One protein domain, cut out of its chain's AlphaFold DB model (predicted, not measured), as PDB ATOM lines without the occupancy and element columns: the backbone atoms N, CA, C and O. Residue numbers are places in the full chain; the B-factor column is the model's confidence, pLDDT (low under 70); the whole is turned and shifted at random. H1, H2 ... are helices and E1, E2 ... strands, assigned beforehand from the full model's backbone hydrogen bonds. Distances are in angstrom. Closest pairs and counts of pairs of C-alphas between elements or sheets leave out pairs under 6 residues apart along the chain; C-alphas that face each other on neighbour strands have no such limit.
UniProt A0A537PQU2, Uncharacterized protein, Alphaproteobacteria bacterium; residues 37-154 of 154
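What this domain is: This is residues 37 to 154 of the 154 residues of an uncharacterized protein of Alphaproteobacteria bacterium (UniProt A0A537PQU2). Two strongly twisted antiparallel sheets form a sandwich, two sheets face to face, with overlap only in part. H1 packs on the larger sheet over E5 and E6, and long loops run before and after it. The printed part has 118 residues, with seven named strands and one named helix in the order E1 E2 E3 E4 H1 E5 E6 E7; the sheets run E1 E5 E6 E7 and E2 E3 E4, and the class is mostly strand. It is compact, with a radius of gyration of the C-alphas of 13.4 A and spans of 42 by 30 by 22 A.

How they stand to each other: E1, residues 37 to 42, is an edge strand, antiparallel to E5, residues 122 to 130, with N 39 and O 125 2.8 A apart. E2, 51 to 59, E3, 64 to 72, and E4, 75 to 83, form a meander, each strand the antiparallel neighbour of the one before; N 53 and O 69 are 2.8 A apart, N 68 and O 80 2.9 A. H1, 97 to 105, is on the larger sheet at a height of 8.3 A; the closest C-alphas of H1 and E5, Ala 99 and Ala 128, are 5.3 A apart. In H1 every O i to N i+4 pair is within hydrogen-bond range. E5, E6, 133 to 142, and E7, 145 to 153, form a second meander; N 126 and O 137 are 2.8 A apart, as are N 138 and O 150. Between the sheets, the closest C-alphas of E4 and E6, Val 81 and Leu 138, are 7.0 A apart.

Where its parts are: E1 begins at C-alpha 37 (28.082, -37.724, -37.815) and spans 17.0 A. E2 spans 23.5 A and bends by 52 degrees at residue 56; E3 spans 25.9 A; E4 spans 23.5 A and bends by 56 degrees at residue 78. H1 spans 12.3 A, E5 25.6 A and E6 29.2 A. E7 spans 24.7 A and ends at C-alpha 153 (32.633, -43.093, -50.424).

The domain as a whole: The C-alphas farthest apart, Gln 73 and Gly 131, lie 42.7 A apart. The printed part has no cut; the links E4 to H1 and H1 to E5 are long. Residues 90 to 93 are under pLDDT 70.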
ATOM      1  N   ALA A  37      28.615 -36.800 -38.819       93.31
ATOM      2  CA  ALA A  37      28.082 -37.724 -37.815       93.31
ATOM      3  C   ALA A  37      29.160 -38.703 -37.323       93.31
ATOM      4  O   ALA A  37      30.168 -38.905 -37.989       93.31
ATOM      5  N   ALA A  38      28.950 -39.300 -36.149       96.00
ATOM      6  CA  ALA A  38      29.802 -40.352 -35.602       96.00
ATOM      7  C   ALA A  38      28.911 -41.459 -35.040       96.00
ATOM      8  O   ALA A  38      28.051 -41.188 -34.201       96.00
ATOM      9  N   ILE A  39      29.100 -42.680 -35.529       97.19
ATOM     10  CA  ILE A  39      28.313 -43.852 -35.156       97.19
ATOM     11  C   ILE A  39      29.221 -44.816 -34.406       97.19
ATOM     12  O   ILE A  39      30.223 -45.272 -34.951       97.19
ATOM     13  N   ALA A  40      28.880 -45.105 -33.154       97.94
ATOM     14  CA  ALA A  40      29.661 -45.997 -32.312       97.94
ATOM     15  C   ALA A  40      29.199 -47.452 -32.466       97.94
ATOM     16  O   ALA A  40      28.003 -47.737 -32.460       97.94
ATOM     17  N   PHE A  41      30.162 -48.364 -32.513       98.19
ATOM     18  CA  PHE A  41      29.965 -49.808 -32.537       98.19
ATOM     19  C   PHE A  41      30.838 -50.473 -31.466       98.19
ATOM     20  O   PHE A  41      31.820 -49.898 -30.979       98.19
ATOM     21  N   ARG A  42      30.463 -51.693 -31.080       97.25
ATOM     22  CA  ARG A  42      31.247 -52.543 -30.178       97.25
ATOM     23  C   ARG A  42      31.971 -53.617 -30.985       97.25
ATOM     24  O   ARG A  42      31.533 -53.958 -32.079       97.25
ATOM     25  N   ALA A  43      33.073 -54.110 -30.433       97.06
ATOM     26  CA  ALA A  43      33.747 -55.309 -30.914       97.06
ATOM     27  C   ALA A  43      32.823 -56.538 -30.832       97.06
ATOM     28  O   ALA A  43      31.918 -56.571 -29.990       97.06
ATOM     29  N   VAL A  44      33.080 -57.551 -31.664       97.25
ATOM     30  CA  VAL A  44      32.527 -58.892 -31.428       97.25
ATOM     31  C   VAL A  44      33.140 -59.482 -30.150       97.25
ATOM     32  O   VAL A  44      34.277 -59.136 -29.812       97.25
ATOM     33  N   PRO A  45      32.413 -60.338 -29.411       94.56
ATOM     34  CA  PRO A  45      32.992 -61.061 -28.282       94.56
ATOM     35  C   PRO A  45      34.087 -62.036 -28.749       94.56
ATOM     36  O   PRO A  45      34.133 -62.413 -29.919       94.56
ATOM     37  N   SER A  46      34.958 -62.457 -27.830       92.00
ATOM     38  CA  SER A  46      35.915 -63.539 -28.085       92.00
ATOM     39  C   SER A  46      35.217 -64.904 -28.140       92.00
ATOM     40  O   SER A  46      34.095 -65.070 -27.654       92.00
ATOM     41  N   GLY A  47      35.877 -65.887 -28.753       95.38
ATOM     42  CA  GLY A  47      35.348 -67.242 -28.943       95.38
ATOM     43  C   GLY A  47      34.314 -67.367 -30.068       95.38
ATOM     44  O   GLY A  47      33.616 -68.377 -30.148       95.38
ATOM     45  N   MET A  48      34.192 -66.353 -30.928       96.12
ATOM     46  CA  MET A  48      33.305 -66.394 -32.094       96.12
ATOM     47  C   MET A  48      33.803 -67.400 -33.136       96.12
ATOM     48  O   MET A  48      34.992 -67.686 -33.223       96.12
ATOM     49  N   ALA A  49      32.902 -67.921 -33.966       96.81
ATOM     50  CA  ALA A  49      33.304 -68.801 -35.057       96.81
ATOM     51  C   ALA A  49      34.201 -68.067 -36.069       96.81
ATOM     52  O   ALA A  49      33.976 -66.893 -36.382       96.81
ATOM     53  N   ASP A  50      35.181 -68.787 -36.611       97.81
ATOM     54  CA  ASP A  50      36.067 -68.281 -37.656       97.81
ATOM     55  C   ASP A  50      35.279 -67.817 -38.886       97.81
ATOM     56  O   ASP A  50      34.258 -68.399 -39.258       97.81
ATOM     57  N   GLY A  51      35.777 -66.764 -39.532       97.88
ATOM     58  CA  GLY A  51      35.131 -66.146 -40.688       97.88
ATOM     59  C   GLY A  51      34.695 -64.708 -40.440       97.88
ATOM     60  O   GLY A  51      35.120 -64.055 -39.489       97.88
ATOM     61  N   GLU A  52      33.876 -64.195 -41.353       97.75
ATOM     62  CA  GLU A  52      33.292 -62.862 -41.245       97.75
ATOM     63  C   GLU A  52      32.117 -62.878 -40.258       97.75
ATOM     64  O   GLU A  52      31.193 -63.679 -40.393       97.75
ATOM     65  N   GLN A  53      32.157 -61.990 -39.267       97.94
ATOM     66  CA  GLN A  53      31.137 -61.842 -38.235       97.94
ATOM     67  C   GLN A  53      30.634 -60.398 -38.206       97.94
ATOM     68  O   GLN A  53      31.424 -59.465 -38.053       97.94
ATOM     69  N   GLN A  54      29.320 -60.184 -38.294       97.62
ATOM     70  CA  GLN A  54      28.756 -58.840 -38.159       97.62
ATOM     71  C   GLN A  54      28.782 -58.408 -36.685       97.62
ATOM     72  O   GLN A  54      28.122 -59.000 -35.835       97.62
ATOM     73  N   ALA A  55      29.517 -57.338 -36.390       97.38
ATOM     74  CA  ALA A  55      29.639 -56.756 -35.054       97.38
ATOM     75  C   ALA A  55      28.484 -55.796 -34.718       97.38
ATOM     76  O   ALA A  55      28.125 -55.608 -33.556       97.38
ATOM     77  N   GLY A  56      27.895 -55.163 -35.734       97.50
ATOM     78  CA  GLY A  56      26.722 -54.313 -35.559       97.50
ATOM     79  C   GLY A  56      26.304 -53.594 -36.834       97.50
ATOM     80  O   GLY A  56      27.036 -53.558 -37.821       97.50
ATOM     81  N   MET A  57      25.117 -52.989 -36.803       97.38
ATOM     82  CA  MET A  57      24.535 -52.300 -37.953       97.38
ATOM     83  C   MET A  57      23.841 -51.003 -37.535       97.38
ATOM     84  O   MET A  57      23.161 -50.933 -36.513       97.38
ATOM     85  N   TYR A  58      24.012 -49.971 -38.353       96.31
ATOM     86  CA  TYR A  58      23.306 -48.703 -38.268       96.31
ATOM     87  C   TYR A  58      22.580 -48.432 -39.583       96.31
ATOM     88  O   TYR A  58      23.187 -48.415 -40.654       96.31
ATOM     89  N   LYS A  59      21.277 -48.165 -39.506       93.81
ATOM     90  CA  LYS A  59      20.452 -47.811 -40.662       93.81
ATOM     91  C   LYS A  59      19.872 -46.418 -40.476       93.81
ATOM     92  O   LYS A  59      19.219 -46.127 -39.479       93.81
ATOM     93  N   SER A  60      20.063 -45.577 -41.482       87.12
ATOM     94  CA  SER A  60      19.390 -44.289 -41.624       87.12
ATOM     95  C   SER A  60      18.596 -44.257 -42.930       87.12
ATOM     96  O   SER A  60      18.695 -45.164 -43.755       87.12
ATOM     97  N   ARG A  61      17.855 -43.169 -43.161       85.06
ATOM     98  CA  ARG A  61      17.226 -42.917 -44.468       85.06
ATOM     99  C   ARG A  61      18.232 -42.752 -45.614       85.06
ATOM    100  O   ARG A  61      17.838 -42.827 -46.767       85.06
ATOM    101  N   HIS A  62      19.496 -42.457 -45.298       81.12
ATOM    102  CA  HIS A  62      20.521 -42.133 -46.292       81.12
ATOM    103  C   HIS A  62      21.437 -43.310 -46.602       81.12
ATOM    104  O   HIS A  62      21.943 -43.385 -47.714       81.12
ATOM    105  N   ALA A  63      21.679 -44.190 -45.631       85.75
ATOM    106  CA  ALA A  63      22.556 -45.341 -45.798       85.75
ATOM    107  C   ALA A  63      22.410 -46.367 -44.674       85.75
ATOM    108  O   ALA A  63      21.966 -46.045 -43.563       85.75
ATOM    109  N   ARG A  64      22.864 -47.585 -44.982       94.44
ATOM    110  CA  ARG A  64      23.156 -48.656 -44.031       94.44
ATOM    111  C   ARG A  64      24.672 -48.782 -43.882       94.44
ATOM    112  O   ARG A  64      25.374 -48.855 -44.889       94.44
ATOM    113  N   LEU A  65      25.135 -48.787 -42.641       97.31
ATOM    114  CA  LEU A  65      26.514 -49.031 -42.242       97.31
ATOM    115  C   LEU A  65      26.541 -50.300 -41.401       97.31
ATOM    116  O   LEU A  65      25.731 -50.447 -40.489       97.31
ATOM    117  N   GLU A  66      27.469 -51.196 -41.683       98.19
ATOM    118  CA  GLU A  66      27.663 -52.425 -40.923       98.19
ATOM    119  C   GLU A  66      29.127 -52.534 -40.543       98.19
ATOM    120  O   GLU A  66      29.993 -52.402 -41.406       98.19
ATOM    121  N   LEU A  67      29.397 -52.770 -39.263       98.50
ATOM    122  CA  LEU A  67      30.717 -53.161 -38.807       98.50
ATOM    123  C   LEU A  67      30.802 -54.682 -38.868       98.50
ATOM    124  O   LEU A  67      29.954 -55.374 -38.304       98.50
ATOM    125  N   HIS A  68      31.844 -55.179 -39.511       98.44
ATOM    126  CA  HIS A  68      32.162 -56.593 -39.620       98.44
ATOM    127  C   HIS A  68      33.561 -56.846 -39.079       98.44
ATOM    128  O   HIS A  68      34.430 -55.980 -39.162       98.44
ATOM    129  N   ALA A  69      33.757 -58.029 -38.517       98.06
ATOM    130  CA  ALA A  69      35.024 -58.523 -38.017       98.06
ATOM    131  C   ALA A  69      35.439 -59.748 -38.830       98.06
ATOM    132  O   ALA A  69      34.617 -60.622 -39.092       98.06
ATOM    133  N   GLN A  70      36.713 -59.847 -39.186       97.75
ATOM    134  CA  GLN A  70      37.309 -61.116 -39.576       97.75
ATOM    135  C   GLN A  70      37.795 -61.816 -38.308       97.75
ATOM    136  O   GLN A  70      38.674 -61.300 -37.622       97.75
ATOM    137  N   VAL A  71      37.257 -62.995 -38.017       98.06
ATOM    138  CA  VAL A  71      37.635 -63.827 -36.869       98.06
ATOM    139  C   VAL A  71      38.496 -64.995 -37.340       98.06
ATOM    140  O   VAL A  71      38.234 -65.581 -38.398       98.06
ATOM    141  N   LYS A  72      39.548 -65.301 -36.579       97.94
ATOM    142  CA  LYS A  72      40.408 -66.478 -36.749       97.94
ATOM    143  C   LYS A  72      40.743 -67.056 -35.381       97.94
ATOM    144  O   LYS A  72      41.171 -66.320 -34.498       97.94
ATOM    145  N   GLN A  73      40.594 -68.367 -35.234       96.94
ATOM    146  CA  GLN A  73      40.803 -69.094 -33.983       96.94
ATOM    147  C   GLN A  73      40.060 -68.474 -32.790       96.94
ATOM    148  O   GLN A  73      40.603 -68.382 -31.693       96.94
ATOM    149  N   GLY A  74      38.823 -68.018 -33.001       96.00
ATOM    150  CA  GLY A  74      38.035 -67.392 -31.935       96.00
ATOM    151  C   GLY A  74      38.336 -65.918 -31.657       96.00
ATOM    152  O   GLY A  74      37.604 -65.306 -30.880       96.00
ATOM    153  N   GLU A  75      39.348 -65.324 -32.295       96.75
ATOM    154  CA  GLU A  75      39.769 -63.943 -32.044       96.75
ATOM    155  C   GLU A  75      39.573 -63.042 -33.275       96.75
ATOM    156  O   GLU A  75      39.887 -63.441 -34.404       96.75
ATOM    157  N   PRO A  76      39.060 -61.808 -33.106       96.56
ATOM    158  CA  PRO A  76      38.941 -60.866 -34.207       96.56
ATOM    159  C   PRO A  76      40.319 -60.320 -34.603       96.56
ATOM    160  O   PRO A  76      40.991 -59.646 -33.824       96.56
ATOM    161  N   VAL A  77      40.723 -60.580 -35.845       96.44
ATOM    162  CA  VAL A  77      42.027 -60.175 -36.397       96.44
ATOM    163  C   VAL A  77      41.963 -58.905 -37.242       96.44
ATOM    164  O   VAL A  77      42.994 -58.286 -37.493       96.44
ATOM    165  N   ASP A  78      40.770 -58.519 -37.696       96.69
ATOM    166  CA  ASP A  78      40.538 -57.283 -38.443       96.69
ATOM    167  C   ASP A  78      39.069 -56.858 -38.358       96.69
ATOM    168  O   ASP A  78      38.185 -57.694 -38.166       96.69
ATOM    169  N   TYR A  79      38.805 -55.570 -38.548       97.56
ATOM    170  CA  TYR A  79      37.474 -54.985 -38.620       97.56
ATOM    171  C   TYR A  79      37.349 -54.083 -39.840       97.56
ATOM    172  O   TYR A  79      38.233 -53.295 -40.171       97.56
ATOM    173  N   PHE A  80      36.197 -54.139 -40.490       97.00
ATOM    174  CA  PHE A  80      35.911 -53.336 -41.667       97.00
ATOM    175  C   PHE A  80      34.448 -52.927 -41.705       97.00
ATOM    176  O   PHE A  80      33.589 -53.503 -41.038       97.00
ATOM    177  N   VAL A  81      34.162 -51.901 -42.501       97.44
ATOM    178  CA  VAL A  81      32.804 -51.390 -42.672       97.44
ATOM    179  C   VAL A  81      32.277 -51.784 -44.036       97.44
ATOM    180  O   VAL A  81      32.965 -51.624 -45.043       97.44
ATOM    181  N   ILE A  82      31.028 -52.234 -44.068       96.62
ATOM    182  CA  ILE A  82      30.215 -52.283 -45.278       96.62
ATOM    183  C   ILE A  82      29.277 -51.075 -45.248       96.62
ATOM    184  O   ILE A  82      28.443 -50.945 -44.352       96.62
ATOM    185  N   ALA A  83      29.415 -50.178 -46.219       93.81
ATOM    186  CA  ALA A  83      28.581 -48.993 -46.377       93.81
ATOM    187  C   ALA A  83      27.817 -49.081 -47.700       93.81
ATOM    188  O   ALA A  83      28.403 -49.322 -48.753       93.81
ATOM    189  N   GLY A  84      26.487 -48.960 -47.653       88.38
ATOM    190  CA  GLY A  84      25.662 -49.061 -48.866       88.38
ATOM    191  C   GLY A  84      25.801 -50.406 -49.599       88.38
ATOM    192  O   GLY A  84      25.646 -50.463 -50.815       88.38
ATOM    193  N   GLY A  85      26.129 -51.483 -48.874       90.00
ATOM    194  CA  GLY A  85      26.356 -52.816 -49.445       90.00
ATOM    195  C   GLY A  85      27.749 -53.033 -50.044       90.00
ATOM    196  O   GLY A  85      27.994 -54.091 -50.614       90.00
ATOM    197  N   LYS A  86      28.671 -52.070 -49.913       90.38
ATOM    198  CA  LYS A  86      30.056 -52.191 -50.383       90.38
ATOM    199  C   LYS A  86      31.028 -52.113 -49.215       90.38
ATOM    200  O   LYS A  86      30.917 -51.224 -48.373       90.38
ATOM    201  N   ARG A  87      31.995 -53.032 -49.166       92.12
ATOM    202  CA  ARG A  87      33.105 -52.956 -48.210       92.12
ATOM    203  C   ARG A  87      33.934 -51.707 -48.508       92.12
ATOM    204  O   ARG A  87      34.335 -51.499 -49.652       92.12
ATOM    205  N   LEU A  88      34.180 -50.889 -47.491       90.19
ATOM    206  CA  LEU A  88      35.085 -49.753 -47.615       90.19
ATOM    207  C   LEU A  88      36.495 -50.279 -47.885       90.19
ATOM    208  O   LEU A  88      36.992 -51.147 -47.163       90.19
ATOM    209  N   ALA A  89      37.128 -49.749 -48.925       78.94
ATOM    210  CA  ALA A  89      38.527 -50.022 -49.201       78.94
ATOM    211  C   ALA A  89      39.426 -49.352 -48.147       78.94
ATOM    212  O   ALA A  89      39.001 -48.442 -47.426       78.94
ATOM    213  N   ALA A  90      40.691 -49.772 -48.084       69.00
ATOM    214  CA  ALA A  90      41.722 -48.938 -47.478       69.00
ATOM    215  C   ALA A  90      41.681 -47.567 -48.180       69.00
ATOM    216  O   ALA A  90      41.643 -47.509 -49.409       69.00
ATOM    217  N   GLY A  91      41.561 -46.489 -47.399       65.56
ATOM    218  CA  GLY A  91      41.225 -45.174 -47.944       65.56
ATOM    219  C   GLY A  91      42.246 -44.668 -48.970       65.56
ATOM    220  O   GLY A  91      43.411 -45.066 -48.915       65.56
ATOM    221  N   PRO A  92      41.829 -43.796 -49.907       67.50
ATOM    222  CA  PRO A  92      42.750 -43.167 -50.846       67.50
ATOM    223  C   PRO A  92      43.849 -42.402 -50.098       67.50
ATOM    224  O   PRO A  92      43.627 -41.907 -48.993       67.50
ATOM    225  N   ALA A  93      45.025 -42.269 -50.723       63.66
ATOM    226  CA  ALA A  93      46.178 -41.581 -50.134       63.66
ATOM    227  C   ALA A  93      45.867 -40.130 -49.711       63.66
ATOM    228  O   ALA A  93      46.492 -39.608 -48.790       63.66
ATOM    229  N   SER A  94      44.886 -39.496 -50.358       79.19
ATOM    230  CA  SER A  94      44.339 -38.200 -49.973       79.19
ATOM    231  C   SER A  94      42.821 -38.284 -49.802       79.19
ATOM    232  O   SER A  94      42.096 -38.783 -50.663       79.19
ATOM    233  N   LEU A  95      42.335 -37.782 -48.667       86.56
ATOM    234  CA  LEU A  95      40.910 -37.662 -48.368       86.56
ATOM    235  C   LEU A  95      40.458 -36.205 -48.536       86.56
ATOM    236  O   LEU A  95      41.253 -35.296 -48.288       86.56
ATOM    237  N   PRO A  96      39.187 -35.957 -48.904       89.62
ATOM    238  CA  PRO A  96      38.642 -34.604 -48.945       89.62
ATOM    239  C   PRO A  96      38.767 -33.900 -47.590       89.62
ATOM    240  O   PRO A  96      38.583 -34.525 -46.545       89.62
ATOM    241  N   GLU A  97      38.981 -32.582 -47.594       90.69
ATOM    242  CA  GLU A  97      39.134 -31.774 -46.372       90.69
ATOM    243  C   GLU A  97      37.959 -31.946 -45.394       90.69
ATOM    244  O   GLU A  97      38.147 -32.037 -44.179       90.69
ATOM    245  N   ALA A  98      36.739 -32.093 -45.924       90.38
ATOM    246  CA  ALA A  98      35.539 -32.361 -45.135       90.38
ATOM    247  C   ALA A  98      35.681 -33.592 -44.220       90.38
ATOM    248  O   ALA A  98      35.111 -33.617 -43.130       90.38
ATOM    249  N   ALA A  99      36.459 -34.599 -44.629       92.56
ATOM    250  CA  ALA A  99      36.714 -35.798 -43.844       92.56
ATOM    251  C   ALA A  99      37.573 -35.490 -42.605       92.56
ATOM    252  O   ALA A  99      37.200 -35.865 -41.492       92.56
ATOM    253  N   ALA A 100      38.668 -34.740 -42.776       93.38
ATOM    254  CA  ALA A 100      39.538 -34.321 -41.676       93.38
ATOM    255  C   ALA A 100      38.821 -33.359 -40.713       93.38
ATOM    256  O   ALA A 100      38.857 -33.555 -39.496       93.38
ATOM    257  N   SER A 101      38.085 -32.384 -41.250       93.88
ATOM    258  CA  SER A 101      37.278 -31.445 -40.461       93.88
ATOM    259  C   SER A 101      36.188 -32.155 -39.655       93.88
ATOM    260  O   SER A 101      35.969 -31.851 -38.480       93.88
ATOM    261  N   CYS A 102      35.529 -33.152 -40.250       95.25
ATOM    262  CA  CYS A 102      34.528 -33.954 -39.559       95.25
ATOM    263  C   CYS A 102      35.148 -34.837 -38.464       95.25
ATOM    264  O   CYS A 102      34.637 -34.867 -37.342       95.25
ATOM    265  N   ALA A 103      36.279 -35.496 -38.737       95.56
ATOM    266  CA  ALA A 103      37.012 -36.264 -37.732       95.56
ATOM    267  C   ALA A 103      37.380 -35.399 -36.514       95.56
ATOM    268  O   ALA A 103      37.033 -35.750 -35.383       95.56
ATOM    269  N   ALA A 104      37.959 -34.215 -36.742       95.62
ATOM    270  CA  ALA A 104      38.307 -33.272 -35.682       95.62
ATOM    271  C   ALA A 104      37.074 -32.819 -34.874       95.62
ATOM    272  O   ALA A 104      37.094 -32.822 -33.638       95.62
ATOM    273  N   ALA A 105      35.962 -32.506 -35.551       95.56
ATOM    274  CA  ALA A 105      34.702 -32.136 -34.902       95.56
ATOM    275  C   ALA A 105      34.125 -33.263 -34.025       95.56
ATOM    276  O   ALA A 105      33.431 -32.994 -33.043       95.56
ATOM    277  N   LYS A 106      34.425 -34.525 -34.350       96.25
ATOM    278  CA  LYS A 106      34.033 -35.715 -33.575       96.25
ATOM    279  C   LYS A 106      35.132 -36.223 -32.647       96.25
ATOM    280  O   LYS A 106      34.999 -37.321 -32.113       96.25
ATOM    281  N   LYS A 107      36.172 -35.414 -32.410       95.69
ATOM    282  CA  LYS A 107      37.301 -35.732 -31.519       95.69
ATOM    283  C   LYS A 107      38.026 -37.024 -31.907       95.69
ATOM    284  O   LYS A 107      38.597 -37.692 -31.052       95.69
ATOM    285  N   MET A 108      38.003 -37.360 -33.193       96.88
ATOM    286  CA  MET A 108      38.816 -38.421 -33.771       96.88
ATOM    287  C   MET A 108      40.146 -37.832 -34.262       96.88
ATOM    288  O   MET A 108      40.190 -36.654 -34.634       96.88
ATOM    289  N   PRO A 109      41.229 -38.625 -34.286       95.19
ATOM    290  CA  PRO A 109      42.478 -38.198 -34.897       95.19
ATOM    291  C   PRO A 109      42.273 -37.914 -36.387       95.19
ATOM    292  O   PRO A 109      41.390 -38.489 -37.039       95.19
ATOM    293  N   ALA A 110      43.108 -37.028 -36.928       93.19
ATOM    294  CA  ALA A 110      43.109 -36.746 -38.355       93.19
ATOM    295  C   ALA A 110      43.304 -38.056 -39.141       93.19
ATOM    296  O   ALA A 110      44.160 -38.867 -38.770       93.19
ATOM    297  N   PRO A 111      42.501 -38.306 -40.187       92.38
ATOM    298  CA  PRO A 111      42.695 -39.484 -41.009       92.38
ATOM    299  C   PRO A 111      44.007 -39.358 -41.793       92.38
ATOM    300  O   PRO A 111      44.391 -38.266 -42.213       92.38
ATOM    301  N   GLY A 112      44.697 -40.479 -41.972       87.94
ATOM    302  CA  GLY A 112      46.020 -40.531 -42.590       87.94
ATOM    303  C   GLY A 112      46.309 -41.930 -43.114       87.94
ATOM    304  O   GLY A 112      45.420 -42.576 -43.664       87.94
ATOM    305  N   ALA A 113      47.531 -42.424 -42.914       88.75
ATOM    306  CA  ALA A 113      47.847 -43.809 -43.243       88.75
ATOM    307  C   ALA A 113      46.963 -44.766 -42.411       88.75
ATOM    308  O   ALA A 113      46.930 -44.640 -41.181       88.75
ATOM    309  N   PRO A 114      46.228 -45.694 -43.050       90.38
ATOM    310  CA  PRO A 114      45.422 -46.667 -42.331       90.38
ATOM    311  C   PRO A 114      46.306 -47.607 -41.509       90.38
ATOM    312  O   PRO A 114      47.418 -47.954 -41.913       90.38
ATOM    313  N   ALA A 115      45.808 -48.032 -40.348       89.50
ATOM    314  CA  ALA A 115      46.443 -49.096 -39.581       89.50
ATOM    315  C   ALA A 115      46.542 -50.388 -40.429       89.50
ATOM    316  O   ALA A 115      45.617 -50.678 -41.189       89.50
ATOM    317  N   PRO A 116      47.629 -51.176 -40.300       87.56
ATOM    318  CA  PRO A 116      47.819 -52.399 -41.091       87.56
ATOM    319  C   PRO A 116      46.762 -53.473 -40.789       87.56
ATOM    320  O   PRO A 116      46.428 -54.269 -41.660       87.56
ATOM    321  N   SER A 117      46.223 -53.467 -39.569       90.38
ATOM    322  CA  SER A 117      45.012 -54.174 -39.167       90.38
ATOM    323  C   SER A 117      44.155 -53.230 -38.329       90.38
ATOM    324  O   SER A 117      44.677 -52.431 -37.541       90.38
ATOM    325  N   CYS A 118      42.838 -53.297 -38.498       94.00
ATOM    326  CA  CYS A 118      41.912 -52.537 -37.678       94.00
ATOM    327  C   CYS A 118      41.396 -53.427 -36.554       94.00
ATOM    328  O   CYS A 118      40.485 -54.220 -36.749       94.00
ATOM    329  N   THR A 119      41.955 -53.294 -35.359       94.69
ATOM    330  CA  THR A 119      41.479 -53.985 -34.154       94.69
ATOM    331  C   THR A 119      41.199 -52.971 -33.051       94.69
ATOM    332  O   THR A 119      41.621 -51.815 -33.132       94.69
ATOM    333  N   GLY A 120      40.451 -53.373 -32.023       95.12
ATOM    334  CA  GLY A 120      40.131 -52.480 -30.915       95.12
ATOM    335  C   GLY A 120      38.973 -52.949 -30.044       95.12
ATOM    336  O   GLY A 120      38.251 -53.882 -30.385       95.12
ATOM    337  N   GLN A 121      38.782 -52.269 -28.912       95.69
ATOM    338  CA  GLN A 121      37.694 -52.551 -27.969       95.69
ATOM    339  C   GLN A 121      36.396 -51.814 -28.342       95.69
ATOM    340  O   GLN A 121      35.294 -52.208 -27.945       95.69
ATOM    341  N   ARG A 122      36.506 -50.710 -29.091       97.44
ATOM    342  CA  ARG A 122      35.379 -49.903 -29.580       97.44
ATOM    343  C   ARG A 122      35.676 -49.382 -30.971       97.44
ATOM    344  O   ARG A 122      36.830 -49.162 -31.316       97.44
ATOM    345  N   PHE A 123      34.624 -49.105 -31.726       98.44
ATOM    346  CA  PHE A 123      34.754 -48.578 -33.075       98.44
ATOM    347  C   PHE A 123      33.860 -47.365 -33.258       98.44
ATOM    348  O   PHE A 123      32.769 -47.292 -32.689       98.44
ATOM    349  N   THR A 124      34.322 -46.422 -34.067       98.31
ATOM    350  CA  THR A 124      33.533 -45.269 -34.491       98.31
ATOM    351  C   THR A 124      33.616 -45.152 -36.000       98.31
ATOM    352  O   THR A 124      34.707 -45.075 -36.559       98.31
ATOM    353  N   VAL A 125      32.461 -45.098 -36.656       97.44
ATOM    354  CA  VAL A 125      32.366 -44.713 -38.062       97.44
ATOM    355  C   VAL A 125      31.964 -43.250 -38.128       97.44
ATOM    356  O   VAL A 125      30.840 -42.883 -37.774       97.44
ATOM    357  N   VAL A 126      32.892 -42.402 -38.556       96.38
ATOM    358  CA  VAL A 126      32.620 -40.994 -38.840       96.38
ATOM    359  C   VAL A 126      32.051 -40.889 -40.249       96.38
ATOM    360  O   VAL A 126      32.605 -41.455 -41.184       96.38
ATOM    361  N   VAL A 127      30.941 -40.170 -40.404       94.88
ATOM    362  CA  VAL A 127      30.310 -39.917 -41.703       94.88
ATOM    363  C   VAL A 127      30.450 -38.440 -42.028       94.88
ATOM    364  O   VAL A 127      29.839 -37.601 -41.361       94.88
ATOM    365  N   ALA A 128      31.245 -38.136 -43.050       93.00
ATOM    366  CA  ALA A 128      31.482 -36.787 -43.542       93.00
ATOM    367  C   ALA A 128      30.697 -36.545 -44.836       93.00
ATOM    368  O   ALA A 128      30.680 -37.388 -45.734       93.00
ATOM    369  N   HIS A 129      30.068 -35.378 -44.945       90.81
ATOM    370  CA  HIS A 129      29.434 -34.924 -46.178       90.81
ATOM    371  C   HIS A 129      30.401 -34.019 -46.954       90.81
ATOM    372  O   HIS A 129      30.739 -32.933 -46.488       90.81
ATOM    373  N   ALA A 130      30.825 -34.452 -48.144       85.69
ATOM    374  CA  ALA A 130      31.701 -33.705 -49.045       85.69
ATOM    375  C   ALA A 130      30.911 -33.299 -50.301       85.69
ATOM    376  O   ALA A 130      30.903 -33.984 -51.324       85.69
ATOM    377  N   GLY A 131      30.170 -32.194 -50.204       83.25
ATOM    378  CA  GLY A 131      29.268 -31.759 -51.271       83.25
ATOM    379  C   GLY A 131      28.149 -32.776 -51.518       83.25
ATOM    380  O   GLY A 131      27.268 -32.948 -50.675       83.25
ATOM    381  N   LYS A 132      28.168 -33.431 -52.686       82.88
ATOM    382  CA  LYS A 132      27.196 -34.478 -53.057       82.88
ATOM    383  C   LYS A 132      27.603 -35.875 -52.583       82.88
ATOM    384  O   LYS A 132      26.752 -36.760 -52.540       82.88
ATOM    385  N   GLU A 133      28.869 -36.066 -52.227       85.19
ATOM    386  CA  GLU A 133      29.397 -37.351 -51.787       85.19
ATOM    387  C   GLU A 133      29.325 -37.493 -50.267       85.19
ATOM    388  O   GLU A 133      29.367 -36.515 -49.511       85.19
ATOM    389  N   ARG A 134      29.224 -38.739 -49.811       89.75
ATOM    390  CA  ARG A 134      29.355 -39.102 -48.401       89.75
ATOM    391  C   ARG A 134      30.564 -39.996 -48.259       89.75
ATOM    392  O   ARG A 134      30.730 -40.922 -49.044       89.75
ATOM    393  N   LEU A 135      31.377 -39.726 -47.248       91.94
ATOM    394  CA  LEU A 135      32.506 -40.564 -46.880       91.94
ATOM    395  C   LEU A 135      32.255 -41.173 -45.511       91.94
ATOM    396  O   LEU A 135      31.824 -40.479 -44.591       91.94
ATOM    397  N   ALA A 136      32.549 -42.458 -45.372       94.69
ATOM    398  CA  ALA A 136      32.655 -43.120 -44.083       94.69
ATOM    399  C   ALA A 136      34.136 -43.281 -43.752       94.69
ATOM    400  O   ALA A 136      34.927 -43.619 -44.628       94.69
ATOM    401  N   LEU A 137      34.489 -43.050 -42.493       95.94
ATOM    402  CA  LEU A 137      35.821 -43.242 -41.944       95.94
ATOM    403  C   LEU A 137      35.711 -44.159 -40.732       95.94
ATOM    404  O   LEU A 137      35.026 -43.817 -39.767       95.94
ATOM    405  N   LEU A 138      36.373 -45.309 -40.776       97.44
ATOM    406  CA  LEU A 138      36.432 -46.241 -39.659       97.44
ATOM    407  C   LEU A 138      37.608 -45.894 -38.749       97.44
ATOM    408  O   LEU A 138      38.751 -45.783 -39.201       97.44
ATOM    409  N   TYR A 139      37.315 -45.804 -37.457       97.56
ATOM    410  CA  TYR A 139      38.293 -45.698 -36.389       97.56
ATOM    411  C   TYR A 139      38.120 -46.838 -35.387       97.56
ATOM    412  O   TYR A 139      36.997 -47.116 -34.956       97.56
ATOM    413  N   GLY A 140      39.230 -47.454 -34.989       97.38
ATOM    414  CA  GLY A 140      39.302 -48.406 -33.880       97.38
ATOM    415  C   GLY A 140      39.922 -47.748 -32.650       97.38
ATOM    416  O   GLY A 140      40.892 -47.002 -32.773       97.38
ATOM    417  N   LEU A 141      39.348 -47.980 -31.474       97.62
ATOM    418  CA  LEU A 141      39.947 -47.626 -30.191       97.62
ATOM    419  C   LEU A 141      40.791 -48.804 -29.720       97.62
ATOM    420  O   LEU A 141      40.236 -49.878 -29.498       97.62
ATOM    421  N   ASP A 142      42.087 -48.579 -29.541       92.19
ATOM    422  CA  ASP A 142      43.025 -49.547 -28.984       92.19
ATOM    423  C   ASP A 142      43.643 -48.991 -27.693       92.19
ATOM    424  O   ASP A 142      44.421 -48.027 -27.698       92.19
ATOM    425  N   GLY A 143      43.209 -49.542 -26.560       91.50
ATOM    426  CA  GLY A 143      43.530 -49.029 -25.236       91.50
ATOM    427  C   GLY A 143      42.893 -47.653 -25.041       91.50
ATOM    428  O   GLY A 143      41.677 -47.534 -24.904       91.50
ATOM    429  N   ALA A 144      43.720 -46.608 -25.044       92.56
ATOM    430  CA  ALA A 144      43.274 -45.216 -24.948       92.56
ATOM    431  C   ALA A 144      43.351 -44.452 -26.282       92.56
ATOM    432  O   ALA A 144      42.956 -43.287 -26.342       92.56
ATOM    433  N   ASN A 145      43.857 -45.079 -27.348       94.12
ATOM    434  CA  ASN A 145      44.195 -44.391 -28.589       94.12
ATOM    435  C   ASN A 145      43.232 -44.760 -29.712       94.12
ATOM    436  O   ASN A 145      43.081 -45.926 -30.071       94.12
ATOM    437  N   TRP A 146      42.608 -43.750 -30.312       97.00
ATOM    438  CA  TRP A 146      41.887 -43.930 -31.567       97.00
ATOM    439  C   TRP A 146      42.881 -44.049 -32.723       97.00
ATOM    440  O   TRP A 146      43.850 -43.295 -32.800       97.00
ATOM    441  N   ARG A 147      42.626 -44.976 -33.645       95.50
ATOM    442  CA  ARG A 147      43.437 -45.212 -34.841       95.50
ATOM    443  C   ARG A 147      42.555 -45.184 -36.074       95.50
ATOM    444  O   ARG A 147      41.467 -45.753 -36.068       95.50
ATOM    445  N   PHE A 148      43.026 -44.520 -37.122       95.00
ATOM    446  CA  PHE A 148      42.365 -44.536 -38.421       95.00
ATOM    447  C   PHE A 148      42.582 -45.891 -39.105       95.00
ATOM    448  O   PHE A 148      43.711 -46.376 -39.170       95.00
ATOM    449  N   CYS A 149      41.506 -46.496 -39.603       94.94
ATOM    450  CA  CYS A 149      41.539 -47.829 -40.200       94.94
ATOM    451  C   CYS A 149      41.272 -47.819 -41.700       94.94
ATOM    452  O   CYS A 149      41.981 -48.456 -42.468       94.94
ATOM    453  N   SER A 150      40.221 -47.133 -42.134       94.94
ATOM    454  CA  SER A 150      39.825 -47.110 -43.539       94.94
ATOM    455  C   SER A 150      38.871 -45.960 -43.800       94.94
ATOM    456  O   SER A 150      38.262 -45.410 -42.878       94.94
ATOM    457  N   ALA A 151      38.736 -45.590 -45.068       94.00
ATOM    458  CA  ALA A 151      37.733 -44.634 -45.489       94.00
ATOM    459  C   ALA A 151      37.278 -44.926 -46.912       94.00
ATOM    460  O   ALA A 151      38.044 -45.420 -47.732       94.00
ATOM    461  N   GLY A 152      36.041 -44.573 -47.229       91.12
ATOM    462  CA  GLY A 152      35.540 -44.684 -48.590       91.12
ATOM    463  C   GLY A 152      34.223 -43.958 -48.778       91.12
ATOM    464  O   GLY A 152      33.513 -43.669 -47.809       91.12
ATOM    465  N   SER A 153      33.922 -43.646 -50.033       90.25
ATOM    466  CA  SER A 153      32.633 -43.093 -50.424       90.25
ATOM    467  C   SER A 153      31.572 -44.184 -50.568       90.25
ATOM    468  O   SER A 153      31.891 -45.344 -50.844       90.25
ATOM    469  N   PHE A 154      30.308 -43.815 -50.352       87.50
ATOM    470  CA  PHE A 154      29.150 -44.703 -50.484       87.50
ATOM    471  C   PHE A 154      27.862 -43.943 -50.827       87.50
ATOM    472  O   PHE A 154      27.773 -42.721 -50.549       87.50
TER     473      PHE A 154